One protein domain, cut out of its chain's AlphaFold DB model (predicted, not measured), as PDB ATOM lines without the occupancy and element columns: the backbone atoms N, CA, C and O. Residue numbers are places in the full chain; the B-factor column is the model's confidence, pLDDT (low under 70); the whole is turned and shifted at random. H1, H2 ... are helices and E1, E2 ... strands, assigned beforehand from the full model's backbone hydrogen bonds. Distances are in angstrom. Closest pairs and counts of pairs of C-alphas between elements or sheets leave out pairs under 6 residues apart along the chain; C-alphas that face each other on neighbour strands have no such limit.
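Overview. This is residues 36 to 86 and 98 to 195 of the 199 residues of an uncharacterized protein of Actinomadura harenae (UniProt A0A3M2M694). A small curled sheet of five strands sits at one end, and two long helices, H1 and H2, run loosely side by side away from it, H1 only grazing the sheet; from the sheet-side end of H2 the hairpin E1 and E2 leads off, residues 130 to 135 sticking out. The 149 printed residues hold, in order, H1 H2 E1 E2 E3 E4 E5 E6 E7, mixed helices and strands. The larger sheet runs E6 E5 E4 E3 E7, antiparallel. The whole is only just loose, close to extended, with a radius of gyration of the C-alphas of 21.7 A and spans of 76 by 43 by 28 A.

Along the chain. The larger sheet has E3, residues 147 to 150, E4, 157 to 164, 19.3 A, E5, 173 to 178, E6, 184 to 187, and E7, 191 to 193, ending at C-alpha 193 (157.865, 110.384, 89.339). H1, residues 36 to 83, spans 69.7 A from C-alpha 36 (161.761, 94.694, 91.926). H2 is 98 to 125, 40.5 A; E1 is 126 to 131 and E2 134 to 139.

Arrangement. E3, E4, E5 and E6 form a meander, each the antiparallel neighbour of the one before, in successive hairpins: N 148 and O 158 are 2.9 A apart, N 161 and O 175 2.8 A, N 174 and O 186 2.8 A. E4 bends by 69 degrees at residue 161. E7 pairs with E3, N 192 and O 149 at 2.9 A. H1 grazes this sheet with residues 45 to 52. H1 and H2 touch, the closest C-alphas, Leu 51 and Ala 124, 6.4 A apart, at a shallow tilt of 4 degrees, opposite ways. In the hairpin E1 and E2, N 127 and O 138 are 2.8 A apart. In both helices every O i to N i+4 pair is within hydrogen-bond range.

Size, cuts and confidence. C-alphas 36 and 86 are farthest apart, 77.2 A. Residues 87 to 97 are not printed; the gap is 15.8 A. Of the links printed whole, none is long. Mean pLDDT of the printed part is 76.7; residues 76 to 86 are among those under 70.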
ATOM      1  N   THR A  36     162.944  93.825  91.779       71.31
ATOM      2  CA  THR A  36     161.761  94.694  91.926       71.31
ATOM      3  C   THR A  36     161.755  95.807  90.886       71.31
ATOM      4  O   THR A  36     160.696  96.098  90.343       71.31
ATOM      5  N   ALA A  37     162.924  96.354  90.536       66.94
ATOM      6  CA  ALA A  37     163.038  97.345  89.465       66.94
ATOM      7  C   ALA A  37     162.601  96.767  88.106       66.94
ATOM      8  O   ALA A  37     161.861  97.414  87.373       66.94
ATOM      9  N   TRP A  38     162.981  95.521  87.801       69.19
ATOM     10  CA  TRP A  38     162.539  94.839  86.580       69.19
ATOM     11  C   TRP A  38     161.023  94.635  86.530       69.19
ATOM     12  O   TRP A  38     160.413  94.912  85.503       69.19
ATOM     13  N   ARG A  39     160.391  94.235  87.642       76.12
ATOM     14  CA  ARG A  39     158.925  94.082  87.697       76.12
ATOM     15  C   ARG A  39     158.184  95.402  87.514       76.12
ATOM     16  O   ARG A  39     157.115  95.410  86.918       76.12
ATOM     17  N   GLU A  40     158.725  96.501  88.040       74.06
ATOM     18  CA  GLU A  40     158.158  97.837  87.829       74.06
ATOM     19  C   GLU A  40     158.241  98.237  86.353       74.06
ATOM     20  O   GLU A  40     157.237  98.661  85.790       74.06
ATOM     21  N   ILE A  41     159.389  98.013  85.707       73.19
ATOM     22  CA  ILE A  41     159.575  98.295  84.276       73.19
ATOM     23  C   ILE A  41     158.633  97.438  83.421       73.19
ATOM     24  O   ILE A  41     158.002  97.959  82.506       73.19
ATOM     25  N   GLU A  42     158.489  96.145  83.722       77.50
ATOM     26  CA  GLU A  42     157.559  95.255  83.013       77.50
ATOM     27  C   GLU A  42     156.098  95.688  83.192       77.50
ATOM     28  O   GLU A  42     155.331  95.696  82.228       77.50
ATOM     29  N   ALA A  43     155.708  96.089  84.407       77.88
ATOM     30  CA  ALA A  43     154.365  96.591  84.679       77.88
ATOM     31  C   ALA A  43     154.091  97.912  83.940       77.88
ATOM     32  O   ALA A  43     153.017  98.079  83.361       77.88
ATOM     33  N   GLU A  44     155.060  98.829  83.913       74.75
ATOM     34  CA  GLU A  44     154.961 100.092  83.176       74.75
ATOM     35  C   GLU A  44     154.931  99.866  81.658       74.75
ATOM     36  O   GLU A  44     154.130 100.491  80.961       74.75
ATOM     37  N   ALA A  45     155.739  98.938  81.139       75.88
ATOM     38  CA  ALA A  45     155.741  98.569  79.727       75.88
ATOM     39  C   ALA A  45     154.409  97.944  79.292       75.88
ATOM     40  O   ALA A  45     153.869  98.324  78.250       75.88
ATOM     41  N   GLY A  46     153.846  97.045  80.104       79.44
ATOM     42  CA  GLY A  46     152.518  96.478  79.864       79.44
ATOM     43  C   GLY A  46     151.421  97.546  79.857       79.44
ATOM     44  O   GLY A  46     150.578  97.564  78.961       79.44
ATOM     45  N   ASP A  47     151.477  98.486  80.799       77.44
ATOM     46  CA  ASP A  47     150.504  99.574  80.920       77.44
ATOM     47  C   ASP A  47     150.583 100.568  79.740       77.44
ATOM     48  O   ASP A  47     149.557 101.048  79.250       77.44
ATOM     49  N   VAL A  48     151.784 100.848  79.220       73.06
ATOM     50  CA  VAL A  48     151.955 101.682  78.016       73.06
ATOM     51  C   VAL A  48     151.499 100.939  76.753       73.06
ATOM     52  O   VAL A  48     150.868 101.541  75.879       73.06
ATOM     53  N   ALA A  49     151.760  99.633  76.651       76.00
ATOM     54  CA  ALA A  49     151.271  98.815  75.541       76.00
ATOM     55  C   ALA A  49     149.734  98.770  75.505       76.00
ATOM     56  O   ALA A  49     149.140  98.953  74.439       76.00
ATOM     57  N   GLU A  50     149.086  98.624  76.664       77.12
ATOM     58  CA  GLU A  50     147.625  98.667  76.784       77.12
ATOM     59  C   GLU A  50     147.067 100.034  76.355       77.12
ATOM     60  O   GLU A  50     146.103 100.102  75.586       77.12
ATOM     61  N   LEU A  51     147.707 101.137  76.768       73.00
ATOM     62  CA  LEU A  51     147.329 102.481  76.316       73.00
ATOM     63  C   LEU A  51     147.418 102.636  74.798       73.00
ATOM     64  O   LEU A  51     146.535 103.246  74.188       73.00
ATOM     65  N   GLN A  52     148.468 102.101  74.182       72.62
ATOM     66  CA  GLN A  52     148.669 102.207  72.743       72.62
ATOM     67  C   GLN A  52     147.681 101.339  71.965       72.62
ATOM     68  O   GLN A  52     147.135 101.785  70.951       72.62
ATOM     69  N   GLU A  53     147.397 100.124  72.438       76.62
ATOM     70  CA  GLU A  53     146.353  99.290  71.847       76.62
ATOM     71  C   GLU A  53     144.994  99.991  71.950       76.62
ATOM     72  O   GLU A  53     144.218 100.012  70.986       76.62
ATOM     73  N   HIS A  54     144.732 100.645  73.083       71.94
ATOM     74  CA  HIS A  54     143.524 101.428  73.259       71.94
ATOM     75  C   HIS A  54     143.479 102.632  72.305       71.94
ATOM     76  O   HIS A  54     142.442 102.860  71.675       71.94
ATOM     77  N   GLU A  55     144.595 103.342  72.098       68.88
ATOM     78  CA  GLU A  55     144.689 104.437  71.123       68.88
ATOM     79  C   GLU A  55     144.469 103.944  69.684       68.88
ATOM     80  O   GLU A  55     143.706 104.553  68.931       68.88
ATOM     81  N   LEU A  56     145.071 102.816  69.293       72.69
ATOM     82  CA  LEU A  56     144.895 102.219  67.966       72.69
ATOM     83  C   LEU A  56     143.452 101.763  67.739       72.69
ATOM     84  O   LEU A  56     142.873 102.033  66.679       72.69
ATOM     85  N   ARG A  57     142.840 101.116  68.735       73.62
ATOM     86  CA  ARG A  57     141.431 100.703  68.692       73.62
ATOM     87  C   ARG A  57     140.525 101.928  68.551       73.62
ATOM     88  O   ARG A  57     139.642 101.940  67.697       73.62
ATOM     89  N   MET A  58     140.812 102.995  69.292       63.34
ATOM     90  CA  MET A  58     140.088 104.265  69.208       63.34
ATOM     91  C   MET A  58     140.310 104.989  67.870       63.34
ATOM     92  O   MET A  58     139.360 105.551  67.330       63.34
ATOM     93  N   ARG A  59     141.507 104.938  67.265       68.12
ATOM     94  CA  ARG A  59     141.749 105.459  65.903       68.12
ATOM     95  C   ARG A  59     140.909 104.728  64.862       68.12
ATOM     96  O   ARG A  59     140.315 105.377  64.002       68.12
ATOM     97  N   ARG A  60     140.808 103.398  64.954       70.44
ATOM     98  CA  ARG A  60     139.934 102.610  64.066       70.44
ATOM     99  C   ARG A  60     138.463 102.976  64.263       70.44
ATOM    100  O   ARG A  60     137.756 103.178  63.282       70.44
ATOM    101  N   VAL A  61     138.026 103.145  65.512       67.12
ATOM    102  CA  VAL A  61     136.665 103.605  65.836       67.12
ATOM    103  C   VAL A  61     136.404 105.014  65.284       67.12
ATOM    104  O   VAL A  61     135.361 105.233  64.674       67.12
ATOM    105  N   ARG A  62     137.356 105.951  65.394       63.72
ATOM    106  CA  ARG A  62     137.258 107.300  64.800       63.72
ATOM    107  C   ARG A  62     137.083 107.256  63.280       63.72
ATOM    108  O   ARG A  62     136.248 107.987  62.751       63.72
ATOM    109  N   LEU A  63     137.842 106.403  62.588       68.31
ATOM    110  CA  LEU A  63     137.715 106.226  61.137       68.31
ATOM    111  C   LEU A  63     136.356 105.623  60.760       68.31
ATOM    112  O   LEU A  63     135.699 106.133  59.854       68.31
ATOM    113  N   GLY A  64     135.900 104.600  61.489       64.94
ATOM    114  CA  GLY A  64     134.598 103.969  61.251       64.94
ATOM    115  C   GLY A  64     133.422 104.920  61.481       64.94
ATOM    116  O   GLY A  64     132.512 104.998  60.659       64.94
ATOM    117  N   ILE A  65     133.471 105.706  62.559       61.69
ATOM    118  CA  ILE A  65     132.446 106.704  62.878       61.69
ATOM    119  C   ILE A  65     132.432 107.825  61.831       61.69
ATOM    120  O   ILE A  65     131.366 108.199  61.345       61.69
ATOM    121  N   GLY A  66     133.604 108.334  61.437       60.22
ATOM    122  CA  GLY A  66     133.713 109.344  60.383       60.22
ATOM    123  C   GLY A  66     133.120 108.874  59.052       60.22
ATOM    124  O   GLY A  66     132.383 109.626  58.416       60.22
ATOM    125  N   ALA A  67     133.380 107.618  58.670       66.50
ATOM    126  CA  ALA A  67     132.822 107.016  57.464       66.50
ATOM    127  C   ALA A  67     131.292 106.879  57.536       66.50
ATOM    128  O   ALA A  67     130.605 107.324  56.618       66.50
ATOM    129  N   ALA A  68     130.754 106.352  58.644       65.75
ATOM    130  CA  ALA A  68     129.312 106.180  58.833       65.75
ATOM    131  C   ALA A  68     128.550 107.515  58.731       65.75
ATOM    132  O   ALA A  68     127.521 107.607  58.055       65.75
ATOM    133  N   PHE A  69     129.080 108.581  59.337       64.75
ATOM    134  CA  PHE A  69     128.456 109.902  59.268       64.75
ATOM    135  C   PHE A  69     128.597 110.572  57.900       64.75
ATOM    136  O   PHE A  69     127.656 111.243  57.474       64.75
ATOM    137  N   PHE A  70     129.704 110.360  57.179       70.44
ATOM    138  CA  PHE A  70     129.829 110.818  55.791       70.44
ATOM    139  C   PHE A  70     128.749 110.183  54.906       70.44
ATOM    140  O   PHE A  70     128.073 110.894  54.165       70.44
ATOM    141  N   THR A  71     128.512 108.874  55.044       70.94
ATOM    142  CA  THR A  71     127.438 108.186  54.312       70.94
ATOM    143  C   THR A  71     126.043 108.704  54.668       70.94
ATOM    144  O   THR A  71     125.235 108.921  53.766       70.94
ATOM    145  N   VAL A  72     125.757 108.970  55.948       70.38
ATOM    146  CA  VAL A  72     124.454 109.523  56.369       70.38
ATOM    147  C   VAL A  72     124.267 110.955  55.858       70.38
ATOM    148  O   VAL A  72     123.220 111.273  55.297       70.38
ATOM    149  N   GLY A  73     125.285 111.812  55.989       65.62
ATOM    150  CA  GLY A  73     125.245 113.192  55.499       65.62
ATOM    151  C   GLY A  73     125.085 113.276  53.978       65.62
ATOM    152  O   GLY A  73     124.261 114.051  53.487       65.62
ATOM    153  N   ALA A  74     125.802 112.433  53.230       68.88
ATOM    154  CA  ALA A  74     125.639 112.306  51.784       68.88
ATOM    155  C   ALA A  74     124.225 111.832  51.412       68.88
ATOM    156  O   ALA A  74     123.613 112.404  50.512       68.88
ATOM    157  N   GLY A  75     123.669 110.860  52.144       71.00
ATOM    158  CA  GLY A  75     122.299 110.382  51.947       71.00
ATOM    159  C   GLY A  75     121.247 111.472  52.170       71.00
ATOM    160  O   GLY A  75     120.372 111.662  51.327       71.00
ATOM    161  N   ILE A  76     121.362 112.244  53.255       66.56
ATOM    162  CA  ILE A  76     120.454 113.368  53.544       66.56
ATOM    163  C   ILE A  76     120.569 114.443  52.458       66.56
ATOM    164  O   ILE A  76     119.552 114.926  51.967       66.56
ATOM    165  N   THR A  77     121.790 114.779  52.036       64.00
ATOM    166  CA  THR A  77     122.038 115.798  51.002       64.00
ATOM    167  C   THR A  77     121.479 115.365  49.647       64.00
ATOM    168  O   THR A  77     120.806 116.149  48.982       64.00
ATOM    169  N   ALA A  78     121.685 114.101  49.262       67.75
ATOM    170  CA  ALA A  78     121.123 113.524  48.044       67.75
ATOM    171  C   ALA A  78     119.587 113.488  48.084       67.75
ATOM    172  O   ALA A  78     118.937 113.844  47.104       67.75
ATOM    173  N   THR A  79     119.002 113.126  49.230       65.88
ATOM    174  CA  THR A  79     117.542 113.107  49.416       65.88
ATOM    175  C   THR A  79     116.959 114.521  49.379       65.88
ATOM    176  O   THR A  79     115.917 114.728  48.761       65.88
ATOM    177  N   ALA A  80     117.638 115.510  49.969       62.09
ATOM    178  CA  ALA A  80     117.248 116.919  49.918       62.09
ATOM    179  C   ALA A  80     117.334 117.491  48.492       62.09
ATOM    180  O   ALA A  80     116.396 118.145  48.042       62.09
ATOM    181  N   LEU A  81     118.402 117.182  47.742       64.00
ATOM    182  CA  LEU A  81     118.507 117.546  46.323       64.00
ATOM    183  C   LEU A  81     117.410 116.887  45.476       64.00
ATOM    184  O   LEU A  81     116.837 117.537  44.608       64.00
ATOM    185  N   ALA A  82     117.089 115.618  45.739       65.19
ATOM    186  CA  ALA A  82     116.058 114.887  45.002       65.19
ATOM    187  C   ALA A  82     114.626 115.361  45.321       65.19
ATOM    188  O   ALA A  82     113.729 115.237  44.483       65.19
ATOM    189  N   SER A  83     114.399 115.904  46.521       60.81
ATOM    190  CA  SER A  83     113.099 116.443  46.954       60.81
ATOM    191  C   SER A  83     112.898 117.922  46.601       60.81
ATOM    192  O   SER A  83     111.759 118.390  46.603       60.81
ATOM    193  N   LEU A  84     113.950 118.626  46.168       60.03
ATOM    194  CA  LEU A  84     113.864 119.904  45.455       60.03
ATOM    195  C   LEU A  84     113.350 119.686  44.018       60.03
ATOM    196  O   LEU A  84     114.033 119.962  43.034       60.03
ATOM    197  N   ARG A  85     112.115 119.200  43.869       55.03
ATOM    198  CA  ARG A  85     111.386 119.407  42.611       55.03
ATOM    199  C   ARG A  85     111.011 120.891  42.525       55.03
ATOM    200  O   ARG A  85     110.516 121.427  43.517       55.03
ATOM    201  N   PRO A  86     111.208 121.565  41.379       53.75
ATOM    202  CA  PRO A  86     110.804 122.954  41.218       53.75
ATOM    203  C   PRO A  86     109.273 123.023  41.203       53.75
ATOM    204  O   PRO A  86     108.638 122.826  40.171       53.75
ATOM    205  N   VAL A  98     116.485 122.556  55.945       65.81
ATOM    206  CA  VAL A  98     117.700 121.892  55.445       65.81
ATOM    207  C   VAL A  98     118.976 122.494  56.061       65.81
ATOM    208  O   VAL A  98     119.766 121.727  56.613       65.81
ATOM    209  N   PRO A  99     119.181 123.829  56.086       67.12
ATOM    210  CA  PRO A  99     120.313 124.430  56.791       67.12
ATOM    211  C   PRO A  99     120.329 124.091  58.284       67.12
ATOM    212  O   PRO A  99     121.381 123.749  58.819       67.12
ATOM    213  N   ALA A 100     119.169 124.127  58.953       66.81
ATOM    214  CA  ALA A 100     119.069 123.804  60.376       66.81
ATOM    215  C   ALA A 100     119.460 122.344  60.669       66.81
ATOM    216  O   ALA A 100     120.200 122.081  61.619       66.81
ATOM    217  N   ALA A 101     119.032 121.401  59.824       68.75
ATOM    218  CA  ALA A 101     119.409 119.996  59.937       68.75
ATOM    219  C   ALA A 101     120.914 119.780  59.711       68.75
ATOM    220  O   ALA A 101     121.549 119.054  60.476       68.75
ATOM    221  N   VAL A 102     121.514 120.449  58.719       73.81
ATOM    222  CA  VAL A 102     122.966 120.375  58.466       73.81
ATOM    223  C   VAL A 102     123.761 120.916  59.657       73.81
ATOM    224  O   VAL A 102     124.717 120.274  60.093       73.81
ATOM    225  N   VAL A 103     123.348 122.050  60.232       74.56
ATOM    226  CA  VAL A 103     123.991 122.632  61.422       74.56
ATOM    227  C   VAL A 103     123.854 121.710  62.635       74.56
ATOM    228  O   VAL A 103     124.836 121.495  63.344       74.56
ATOM    229  N   ALA A 104     122.679 121.114  62.856       70.00
ATOM    230  CA  ALA A 104     122.461 120.176  63.957       70.00
ATOM    231  C   ALA A 104     123.351 118.927  63.832       70.00
ATOM    232  O   ALA A 104     123.983 118.522  64.809       70.00
ATOM    233  N   VAL A 105     123.464 118.356  62.627       76.69
ATOM    234  CA  VAL A 105     124.360 117.220  62.360       76.69
ATOM    235  C   VAL A 105     125.820 117.622  62.572       76.69
ATOM    236  O   VAL A 105     126.552 116.911  63.260       76.69
ATOM    237  N   ALA A 106     126.248 118.780  62.060       73.00
ATOM    238  CA  ALA A 106     127.610 119.277  62.249       73.00
ATOM    239  C   ALA A 106     127.946 119.510  63.733       73.00
ATOM    240  O   ALA A 106     129.031 119.135  64.183       73.00
ATOM    241  N   ALA A 107     127.012 120.061  64.513       71.19
ATOM    242  CA  ALA A 107     127.172 120.252  65.952       71.19
ATOM    243  C   ALA A 107     127.302 118.912  66.692       71.19
ATOM    244  O   ALA A 107     128.192 118.759  67.530       71.19
ATOM    245  N   LEU A 108     126.482 117.915  66.341       73.31
ATOM    246  CA  LEU A 108     126.561 116.573  66.925       73.31
ATOM    247  C   LEU A 108     127.903 115.891  66.607       73.31
ATOM    248  O   LEU A 108     128.503 115.246  67.471       73.31
ATOM    249  N   VAL A 109     128.413 116.076  65.384       75.12
ATOM    250  CA  VAL A 109     129.739 115.591  64.964       75.12
ATOM    251  C   VAL A 109     130.858 116.304  65.731       75.12
ATOM    252  O   VAL A 109     131.792 115.655  66.203       75.12
ATOM    253  N   GLY A 110     130.763 117.623  65.904       73.12
ATOM    254  CA  GLY A 110     131.720 118.387  66.702       73.12
ATOM    255  C   GLY A 110     131.764 117.909  68.153       73.12
ATOM    256  O   GLY A 110     132.841 117.670  68.700       73.12
ATOM    257  N   LEU A 111     130.594 117.688  68.753       72.31
ATOM    258  CA  LEU A 111     130.466 117.288  70.152       72.31
ATOM    259  C   LEU A 111     130.952 115.854  70.396       72.31
ATOM    260  O   LEU A 111     131.648 115.598  71.377       72.31
ATOM    261  N   THR A 112     130.655 114.928  69.480       73.12
ATOM    262  CA  THR A 112     131.158 113.544  69.551       73.12
ATOM    263  C   THR A 112     132.673 113.476  69.386       73.12
ATOM    264  O   THR A 112     133.327 112.759  70.146       73.12
ATOM    265  N   ARG A 113     133.259 114.262  68.471       75.94
ATOM    266  CA  ARG A 113     134.723 114.367  68.352       75.94
ATOM    267  C   ARG A 113     135.365 114.939  69.610       75.94
ATOM    268  O   ARG A 113     136.346 114.381  70.091       75.94
ATOM    269  N   LEU A 114     134.788 115.998  70.175       73.62
ATOM    270  CA  LEU A 114     135.305 116.628  71.389       73.62
ATOM    271  C   LEU A 114     135.234 115.673  72.589       73.62
ATOM    272  O   LEU A 114     136.209 115.548  73.328       73.62
ATOM    273  N   ALA A 115     134.125 114.944  72.742       70.31
ATOM    274  CA  ALA A 115     133.982 113.920  73.771       70.31
ATOM    275  C   ALA A 115     135.033 112.809  73.613       70.31
ATOM    276  O   ALA A 115     135.689 112.457  74.588       70.31
ATOM    277  N   GLN A 116     135.258 112.311  72.394       72.75
ATOM    278  CA  GLN A 116     136.278 111.289  72.125       72.75
ATOM    279  C   GLN A 116     137.698 111.778  72.416       72.75
ATOM    280  O   GLN A 116     138.478 111.061  73.045       72.75
ATOM    281  N   ASP A 117     138.041 112.992  71.981       72.31
ATOM    282  CA  ASP A 117     139.344 113.606  72.247       72.31
ATOM    283  C   ASP A 117     139.573 113.783  73.747       72.31
ATOM    284  O   ASP A 117     140.666 113.500  74.249       72.31
ATOM    285  N   PHE A 118     138.531 114.193  74.471       71.31
ATOM    286  CA  PHE A 118     138.569 114.293  75.920       71.31
ATOM    287  C   PHE A 118     138.768 112.926  76.570       71.31
ATOM    288  O   PHE A 118     139.657 112.790  77.408       71.31
ATOM    289  N   THR A 119     138.011 111.901  76.164       72.12
ATOM    290  CA  THR A 119     138.154 110.544  76.706       72.12
ATOM    291  C   THR A 119     139.565 110.010  76.494       72.12
ATOM    292  O   THR A 119     140.147 109.502  77.441       72.12
ATOM    293  N   ILE A 120     140.152 110.190  75.308       68.06
ATOM    294  CA  ILE A 120     141.511 109.707  75.003       68.06
ATOM    295  C   ILE A 120     142.555 110.434  75.838       68.06
ATOM    296  O   ILE A 120     143.425 109.802  76.434       68.06
ATOM    297  N   ARG A 121     142.459 111.765  75.924       69.62
ATOM    298  CA  ARG A 121     143.353 112.543  76.788       69.62
ATOM    299  C   ARG A 121     143.201 112.127  78.243       69.62
ATOM    300  O   ARG A 121     144.200 112.063  78.955       69.62
ATOM    301  N   PHE A 122     141.982 111.825  78.676       70.12
ATOM    302  CA  PHE A 122     141.700 111.395  80.035       70.12
ATOM    303  C   PHE A 122     142.271 110.001  80.317       70.12
ATOM    304  O   PHE A 122     143.023 109.854  81.272       70.12
ATOM    305  N   THR A 123     142.006 108.997  79.480       69.56
ATOM    306  CA  THR A 123     142.512 107.627  79.678       69.56
ATOM    307  C   THR A 123     144.029 107.538  79.541       69.56
ATOM    308  O   THR A 123     144.660 106.812  80.299       69.56
ATOM    309  N   ALA A 124     144.634 108.320  78.642       68.19
ATOM    310  CA  ALA A 124     146.090 108.390  78.519       68.19
ATOM    311  C   ALA A 124     146.754 109.095  79.713       68.19
ATOM    312  O   ALA A 124     147.922 108.849  80.007       68.19
ATOM    313  N   SER A 125     146.023 109.979  80.403       74.62
ATOM    314  CA  SER A 125     146.573 110.766  81.510       74.62
ATOM    315  C   SER A 125     146.257 110.201  82.891       74.62
ATOM    316  O   SER A 125     146.992 110.476  83.840       74.62
ATOM    317  N   TYR A 126     145.178 109.434  83.029       74.81
ATOM    318  CA  TYR A 126     144.670 108.954  84.308       74.81
ATOM    319  C   TYR A 126     144.498 107.439  84.294       74.81
ATOM    320  O   TYR A 126     143.871 106.866  83.409       74.81
ATOM    321  N   GLN A 127     145.017 106.791  85.328       74.94
ATOM    322  CA  GLN A 127     144.711 105.412  85.654       74.94
ATOM    323  C   GLN A 127     143.538 105.399  86.637       74.94
ATOM    324  O   GLN A 127     143.580 106.035  87.693       74.94
ATOM    325  N   VAL A 128     142.470 104.688  86.283       76.69
ATOM    326  CA  VAL A 128     141.312 104.508  87.159       76.69
ATOM    327  C   VAL A 128     141.485 103.191  87.898       76.69
ATOM    328  O   VAL A 128     141.334 102.119  87.322       76.69
ATOM    329  N   THR A 129     141.814 103.270  89.184       75.25
ATOM    330  CA  THR A 129     141.895 102.098  90.061       75.25
ATOM    331  C   THR A 129     140.607 101.978  90.864       75.25
ATOM    332  O   THR A 129     140.110 102.951  91.439       75.25
ATOM    333  N   ARG A 130     140.027 100.776  90.887       73.62
ATOM    334  CA  ARG A 130     138.827 100.471  91.669       73.62
ATOM    335  C   ARG A 130     139.232  99.620  92.865       73.62
ATOM    336  O   ARG A 130     139.647  98.482  92.688       73.62
ATOM    337  N   ASN A 131     139.100 100.166  94.071       74.62
ATOM    338  CA  ASN A 131     139.329  99.425  95.310       74.62
ATOM    339  C   ASN A 131     137.984  99.238  96.034       74.62
ATOM    340  O   ASN A 131     137.492 100.142  96.720       74.62
ATOM    341  N   GLY A 132     137.334  98.097  95.781       80.62
ATOM    342  CA  GLY A 132     135.963  97.815  96.214       80.62
ATOM    343  C   GLY A 132     134.943  98.783  95.595       80.62
ATOM    344  O   GLY A 132     134.746  98.815  94.377       80.62
ATOM    345  N   TRP A 133     134.302  99.594  96.443       77.88
ATOM    346  CA  TRP A 133     133.334 100.628  96.041       77.88
ATOM    347  C   TRP A 133     133.968 101.987  95.725       77.88
ATOM    348  O   TRP A 133     133.291 102.874  95.212       77.88
ATOM    349  N   ARG A 134     135.260 102.181  96.023       67.38
ATOM    350  CA  ARG A 134     135.946 103.455  95.784       67.38
ATOM    351  C   ARG A 134     136.617 103.438  94.418       67.38
ATOM    352  O   ARG A 134     137.471 102.596  94.145       67.38
ATOM    353  N   VAL A 135     136.245 104.401  93.581       73.50
ATOM    354  CA  VAL A 135     136.918 104.689  92.313       73.50
ATOM    355  C   VAL A 135     137.936 105.792  92.574       73.50
ATOM    356  O   VAL A 135     137.570 106.877  93.027       73.50
ATOM    357  N   ARG A 136     139.215 105.516  92.316       74.19
ATOM    358  CA  ARG A 136     140.290 106.502  92.433       74.19
ATOM    359  C   ARG A 136     140.932 106.698  91.068       74.19
ATOM    360  O   ARG A 136     141.554 105.786  90.532       74.19
ATOM    361  N   ALA A 137     140.789 107.898  90.521       73.94
ATOM    362  CA  ALA A 137     141.574 108.324  89.373       73.94
ATOM    363  C   ALA A 137     142.919 108.864  89.882       73.94
ATOM    364  O   ALA A 137     142.949 109.833  90.642       73.94
ATOM    365  N   ALA A 138     144.018 108.222  89.498       76.56
ATOM    366  CA  ALA A 138     145.373 108.697  89.751       76.56
ATOM    367  C   ALA A 138     146.001 109.112  88.419       76.56
ATOM    368  O   ALA A 138     145.894 108.393  87.428       76.56
ATOM    369  N   ARG A 139     146.630 110.287  88.370       77.12
ATOM    370  CA  ARG A 139     147.328 110.730  87.159       77.12
ATOM    371  C   ARG A 139     148.580 109.876  86.970       77.12
ATOM    372  O   ARG A 139     149.359 109.734  87.912       77.12
ATOM    373  N   ARG A 140     148.779 109.332  85.769       82.69
ATOM    374  CA  ARG A 140     150.000 108.596  85.413       82.69
ATOM    375  C   ARG A 140     151.175 109.573  85.441       82.69
ATOM    376  O   ARG A 140     151.065 110.706  84.963       82.69
ATOM    377  N   TRP A 141     152.302 109.173  86.019       83.00
ATOM    378  CA  TRP A 141     153.442 110.081  86.176       83.00
ATOM    379  C   TRP A 141     154.079 110.452  84.830       83.00
ATOM    380  O   TRP A 141     154.575 111.563  84.674       83.00
ATOM    381  N   TYR A 142     153.972 109.566  83.840       81.44
ATOM    382  CA  TYR A 142     154.388 109.781  82.455       81.44
ATOM    383  C   TYR A 142     153.275 110.359  81.559       81.44
ATOM    384  O   TYR A 142     153.399 110.399  80.336       81.44
ATOM    385  N   ALA A 143     152.162 110.817  82.140       85.00
ATOM    386  CA  ALA A 143     151.137 111.528  81.387       85.00
ATOM    387  C   ALA A 143     151.654 112.890  80.883       85.00
ATOM    388  O   ALA A 143     152.366 113.579  81.620       85.00
ATOM    389  N   PRO A 144     151.220 113.354  79.696       85.50
ATOM    390  CA  PRO A 144     151.490 114.713  79.242       85.50
ATOM    391  C   PRO A 144     151.086 115.765  80.285       85.50
ATOM    392  O   PRO A 144     149.990 115.713  80.852       85.50
ATOM    393  N   GLY A 145     151.973 116.726  80.541       84.75
ATOM    394  CA  GLY A 145     151.846 117.784  81.543       84.75
ATOM    395  C   GLY A 145     152.190 117.359  82.977       84.75
ATOM    396  O   GLY A 145     151.874 118.101  83.912       84.75
ATOM    397  N   SER A 146     152.738 116.161  83.183       88.06
ATOM    398  CA  SER A 146     153.360 115.764  84.450       88.06
ATOM    399  C   SER A 146     154.820 116.217  84.487       88.06
ATOM    400  O   SER A 146     155.456 116.370  83.445       88.06
ATOM    401  N   TYR A 147     155.352 116.431  85.689       90.25
ATOM    402  CA  TYR A 147     156.770 116.711  85.888       90.25
ATOM    403  C   TYR A 147     157.475 115.453  86.379       90.25
ATOM    404  O   TYR A 147     156.944 114.719  87.218       90.25
ATOM    405  N   VAL A 148     158.672 115.223  85.861       91.50
ATOM    406  CA  VAL A 148     159.487 114.048  86.160       91.50
ATOM    407  C   VAL A 148     160.914 114.464  86.463       91.50
ATOM    408  O   VAL A 148     161.364 115.539  86.054       91.50
ATOM    409  N   ARG A 149     161.615 113.601  87.192       92.19
ATOM    410  CA  ARG A 149     163.043 113.736  87.475       92.19
ATOM    411  C   ARG A 149     163.809 112.692  86.672       92.19
ATOM    412  O   ARG A 149     163.357 111.547  86.594       92.19
ATOM    413  N   MET A 150     164.949 113.065  86.104       90.56
ATOM    414  CA  MET A 150     165.812 112.114  85.401       90.56
ATOM    415  C   MET A 150     166.602 111.280  86.415       90.56
ATOM    416  O   MET A 150     167.180 111.820  87.355       90.56
ATOM    417  N   ARG A 151     166.656 109.956  86.237       87.75
ATOM    418  CA  ARG A 151     167.443 109.060  87.104       87.75
ATOM    419  C   ARG A 151     168.943 109.283  86.940       87.75
ATOM    420  O   ARG A 151     169.669 109.297  87.926       87.75
ATOM    421  N   ASN A 152     169.385 109.506  85.703       85.75
ATOM    422  CA  ASN A 152     170.802 109.690  85.369       85.75
ATOM    423  C   ASN A 152     171.311 111.114  85.658       85.75
ATOM    424  O   ASN A 152     172.514 111.352  85.636       85.75
ATOM    425  N   ALA A 153     170.403 112.053  85.927       86.19
ATOM    426  CA  ALA A 153     170.702 113.441  86.252       86.19
ATOM    427  C   ALA A 153     169.682 113.928  87.298       86.19
ATOM    428  O   ALA A 153     168.675 114.533  86.935       86.19
ATOM    429  N   PRO A 154     169.888 113.635  88.595       80.88
ATOM    430  CA  PRO A 154     168.883 113.884  89.632       80.88
ATOM    431  C   PRO A 154     168.543 115.371  89.827       80.88
ATOM    432  O   PRO A 154     167.466 115.677  90.336       80.88
ATOM    433  N   ASP A 155     169.411 116.282  89.390       86.00
ATOM    434  CA  ASP A 155     169.155 117.727  89.399       86.00
ATOM    435  C   ASP A 155     168.365 118.203  88.160       86.00
ATOM    436  O   ASP A 155     167.929 119.356  88.088       86.00
ATOM    437  N   GLU A 156     168.153 117.324  87.176       88.88
ATOM    438  CA  GLU A 156     167.414 117.611  85.950       88.88
ATOM    439  C   GLU A 156     165.939 117.214  86.096       88.88
ATOM    440  O   GLU A 156     165.572 116.051  86.305       88.88
ATOM    441  N   PHE A 157     165.074 118.213  85.931       90.31
ATOM    442  CA  PHE A 157     163.627 118.055  85.906       90.31
ATOM    443  C   PHE A 157     163.103 118.379  84.518       90.31
ATOM    444  O   PHE A 157     163.634 119.244  83.816       90.31
ATOM    445  N   GLY A 158     162.025 117.710  84.129       91.06
ATOM    446  CA  GLY A 158     161.384 117.974  82.854       91.06
ATOM    447  C   GLY A 158     159.883 117.794  82.889       91.06
ATOM    448  O   GLY A 158     159.340 117.060  83.717       91.06
ATOM    449  N   ALA A 159     159.215 118.490  81.975       91.88
ATOM    450  CA  ALA A 159     157.801 118.296  81.711       91.88
ATOM    451  C   ALA A 159     157.635 117.202  80.654       91.88
ATOM    452  O   ALA A 159     158.255 117.256  79.590       91.88
ATOM    453  N   VAL A 160     156.787 116.220  80.935       91.69
ATOM    454  CA  VAL A 160     156.402 115.209  79.951       91.69
ATOM    455  C   VAL A 160     155.455 115.855  78.950       91.69
ATOM    456  O   VAL A 160     154.430 116.417  79.332       91.69
ATOM    457  N   LEU A 161     155.786 115.794  77.666       88.56
ATOM    458  CA  LEU A 161     154.975 116.354  76.583       88.56
ATOM    459  C   LEU A 161     154.159 115.278  75.867       88.56
ATOM    460  O   LEU A 161     153.031 115.524  75.445       88.56
ATOM    461  N   SER A 162     154.734 114.087  75.718       87.12
ATOM    462  CA  SER A 162     154.121 112.949  75.037       87.12
ATOM    463  C   SER A 162     154.809 111.653  75.465       87.12
ATOM    464  O   SER A 162     155.844 111.689  76.127       87.12
ATOM    465  N   TRP A 163     154.257 110.516  75.070       85.56
ATOM    466  CA  TRP A 163     154.860 109.199  75.231       85.56
ATOM    467  C   TRP A 163     154.732 108.431  73.917       85.56
ATOM    468  O   TRP A 163     153.848 108.704  73.104       85.56
ATOM    469  N   ALA A 164     155.654 107.508  73.691       82.00
ATOM    470  CA  ALA A 164     155.712 106.673  72.509       82.00
ATOM    471  C   ALA A 164     156.102 105.258  72.921       82.00
ATOM    472  O   ALA A 164     156.948 105.055  73.788       82.00
ATOM    473  N   ASN A 165     155.492 104.279  72.271       75.00
ATOM    474  CA  ASN A 165     155.855 102.884  72.416       75.00
ATOM    475  C   ASN A 165     155.949 102.319  71.003       75.00
ATOM    476  O   ASN A 165     154.948 102.129  70.320       75.00
ATOM    477  N   ASP A 166     157.167 102.225  70.489       75.19
ATOM    478  CA  ASP A 166     157.408 101.652  69.170       75.19
ATOM    479  C   ASP A 166     157.728 100.169  69.378       75.19
ATOM    480  O   ASP A 166     158.634  99.881  70.157       75.19
ATOM    481  N   PRO A 167     157.035  99.220  68.724       72.00
ATOM    482  CA  PRO A 167     157.400  97.805  68.801       72.00
ATOM    483  C   PRO A 167     158.825  97.509  68.298       72.00
ATOM    484  O   PRO A 167     159.354  96.441  68.597       72.00
ATOM    485  N   ALA A 168     159.452  98.419  67.544       76.94
ATOM    486  CA  ALA A 168     160.868  98.335  67.184       76.94
ATOM    487  C   ALA A 168     161.815  98.756  68.328       76.94
ATOM    488  O   ALA A 168     163.000  98.421  68.299       76.94
ATOM    489  N   CYS A 169     161.315  99.481  69.330       75.00
ATOM    490  CA  CYS A 169     162.060  99.840  70.529       75.00
ATOM    491  C   CYS A 169     161.919  98.741  71.592       75.00
ATOM    492  O   CYS A 169     160.849  98.176  71.788       75.00
ATOM    493  N   ALA A 170     163.001  98.472  72.326       78.69
ATOM    494  CA  ALA A 170     163.003  97.467  73.395       78.69
ATOM    495  C   ALA A 170     162.144  97.859  74.613       78.69
ATOM    496  O   ALA A 170     161.852  97.021  75.462       78.69
ATOM    497  N   GLU A 171     161.766  99.131  74.723       82.94
ATOM    498  CA  GLU A 171     161.087  99.702  75.878       82.94
ATOM    499  C   GLU A 171     160.307 100.965  75.494       82.94
ATOM    500  O   GLU A 171     160.589 101.549  74.442       82.94
ATOM    501  N   PRO A 172     159.352 101.415  76.326       84.81
ATOM    502  CA  PRO A 172     158.572 102.614  76.053       84.81
ATOM    503  C   PRO A 172     159.326 103.910  76.417       84.81
ATOM    504  O   PRO A 172     160.140 103.964  77.345       84.81
ATOM    505  N   TRP A 173     159.032 104.985  75.685       89.44
ATOM    506  CA  TRP A 173     159.728 106.274  75.749       89.44
ATOM    507  C   TRP A 173     158.769 107.418  76.079       89.44
ATOM    508  O   TRP A 173     157.595 107.409  75.710       89.44
ATOM    509  N   ALA A 174     159.287 108.462  76.715       90.00
ATOM    510  CA  ALA A 174     158.599 109.720  76.959       90.00
ATOM    511  C   ALA A 174     159.325 110.869  76.248       90.00
ATOM    512  O   ALA A 174     160.545 110.995  76.328       90.00
ATOM    513  N   LEU A 175     158.578 111.738  75.571       92.44
ATOM    514  CA  LEU A 175     159.089 113.016  75.087       92.44
ATOM    515  C   LEU A 175     159.083 113.994  76.259       92.44
ATOM    516  O   LEU A 175     158.015 114.411  76.713       92.44
ATOM    517  N   ILE A 176     160.264 114.357  76.747       93.56
ATOM    518  CA  ILE A 176     160.426 115.219  77.916       93.56
ATOM    519  C   ILE A 176     161.134 116.503  77.504       93.56
ATOM    520  O   ILE A 176     162.111 116.471  76.757       93.56
ATOM    521  N   GLN A 177     160.655 117.632  78.018       94.31
ATOM    522  CA  GLN A 177     161.320 118.921  77.905       94.31
ATOM    523  C   GLN A 177     162.001 119.279  79.234       94.31
ATOM    524  O   GLN A 177     161.309 119.691  80.172       94.31
ATOM    525  N   PRO A 178     163.328 119.110  79.350       91.19
ATOM    526  CA  PRO A 178     164.048 119.434  80.571       91.19
ATOM    527  C   PRO A 178     164.325 120.936  80.669       91.19
ATOM    528  O   PRO A 178     164.814 121.522  79.712       91.19
ATOM    529  N   ASN A 179     164.003 121.561  81.807       86.06
ATOM    530  CA  ASN A 179     164.374 122.933  82.208       86.06
ATOM    531  C   ASN A 179     164.595 123.966  81.069       86.06
ATOM    532  O   ASN A 179     165.641 124.608  80.993       86.06
ATOM    533  N   GLY A 180     163.613 124.142  80.176       80.69
ATOM    534  CA  GLY A 180     163.668 125.139  79.092       80.69
ATOM    535  C   GLY A 180     164.547 124.771  77.887       80.69
ATOM    536  O   GLY A 180     164.683 125.573  76.966       80.69
ATOM    537  N   GLN A 181     165.117 123.568  77.857       89.88
ATOM    538  CA  GLN A 181     165.837 123.022  76.710       89.88
ATOM    539  C   GLN A 181     164.878 122.433  75.662       89.88
ATOM    540  O   GLN A 181     163.655 122.410  75.834       89.88
ATOM    541  N   ALA A 182     165.448 121.960  74.551       92.56
ATOM    542  CA  ALA A 182     164.709 121.238  73.526       92.56
ATOM    543  C   ALA A 182     164.139 119.924  74.083       92.56
ATOM    544  O   ALA A 182     164.770 119.241  74.891       92.56
ATOM    545  N   ALA A 183     162.939 119.570  73.628       94.44
ATOM    546  CA  ALA A 183     162.326 118.303  73.985       94.44
ATOM    547  C   ALA A 183     163.120 117.135  73.385       94.44
ATOM    548  O   ALA A 183     163.534 117.187  72.226       94.44
ATOM    549  N   ARG A 184     163.309 116.073  74.169       94.06
ATOM    550  CA  ARG A 184     164.008 114.855  73.749       94.06
ATOM    551  C   ARG A 184     163.248 113.614  74.192       94.06
ATOM    552  O   ARG A 184     162.593 113.622  75.233       94.06
ATOM    553  N   PHE A 185     163.331 112.556  73.394       91.69
ATOM    554  CA  PHE A 185     162.817 111.251  73.787       91.69
ATOM    555  C   PHE A 185     163.768 110.622  74.803       91.69
ATOM    556  O   PHE A 185     164.978 110.571  74.584       91.69
ATOM    557  N   VAL A 186     163.210 110.165  75.916       91.12
ATOM    558  CA  VAL A 186     163.925 109.514  77.011       91.12
ATOM    559  C   VAL A 186     163.197 108.213  77.341       91.12
ATOM    560  O   VAL A 186     161.969 108.240  77.456       91.12
ATOM    561  N   PRO A 187     163.898 107.085  77.510       91.19
ATOM    562  CA  PRO A 187     163.272 105.856  77.974       91.19
ATOM    563  C   PRO A 187     162.605 106.031  79.337       91.19
ATOM    564  O   PRO A 187     163.151 106.704  80.215       91.19
ATOM    565  N   LEU A 188     161.448 105.400  79.547       88.56
ATOM    566  CA  LEU A 188     160.692 105.562  80.794       88.56
ATOM    567  C   LEU A 188     161.496 105.149  82.031       88.56
ATOM    568  O   LEU A 188     161.457 105.864  83.027       88.56
ATOM    569  N   HIS A 189     162.321 104.101  81.947       88.00
ATOM    570  CA  HIS A 189     163.167 103.677  83.067       88.00
ATOM    571  C   HIS A 189     164.210 104.733  83.483       88.00
ATOM    572  O   HIS A 189     164.690 104.706  84.615       88.00
ATOM    573  N   GLN A 190     164.576 105.666  82.594       90.56
ATOM    574  CA  GLN A 190     165.513 106.758  82.893       90.56
ATOM    575  C   GLN A 190     164.823 107.971  83.517       90.56
ATOM    576  O   GLN A 190     165.503 108.900  83.956       90.56
ATOM    577  N   ALA A 191     163.494 107.973  83.584       90.38
ATOM    578  CA  ALA A 191     162.706 108.969  84.285       90.38
ATOM    579  C   ALA A 191     162.055 108.348  85.527       90.38
ATOM    580  O   ALA A 191     161.964 107.132  85.692       90.38
ATOM    581  N   GLN A 192     161.638 109.198  86.456       90.19
ATOM    582  CA  GLN A 192     160.878 108.765  87.617       90.19
ATOM    583  C   GLN A 192     159.892 109.843  88.072       90.19
ATOM    584  O   GLN A 192     160.149 111.042  87.875       90.19
ATOM    585  N   PRO A 193     158.784 109.442  88.723       88.75
ATOM    586  CA  PRO A 193     157.865 110.384  89.339       88.75
ATOM    587  C   PRO A 193     158.587 111.279  90.349       88.75
ATOM    588  O   PRO A 193     159.468 110.842  91.098       88.75
ATOM    589  N   LEU A 194     158.173 112.544  90.398       85.12
ATOM    590  CA  LEU A 194     158.499 113.412  91.522       85.12
ATOM    591  C   LEU A 194     157.848 112.849  92.796       85.12
ATOM    592  O   LEU A 194     156.672 112.471  92.753       85.12
ATOM    593  N   PRO A 195     158.571 112.810  93.928       76.81
ATOM    594  CA  PRO A 195     157.978 112.393  95.187       76.81
ATOM    595  C   PRO A 195     156.785 113.300  95.523       76.81
ATOM    596  O   PRO A 195     156.837 114.513  95.273       76.81
TER     597      PRO A 195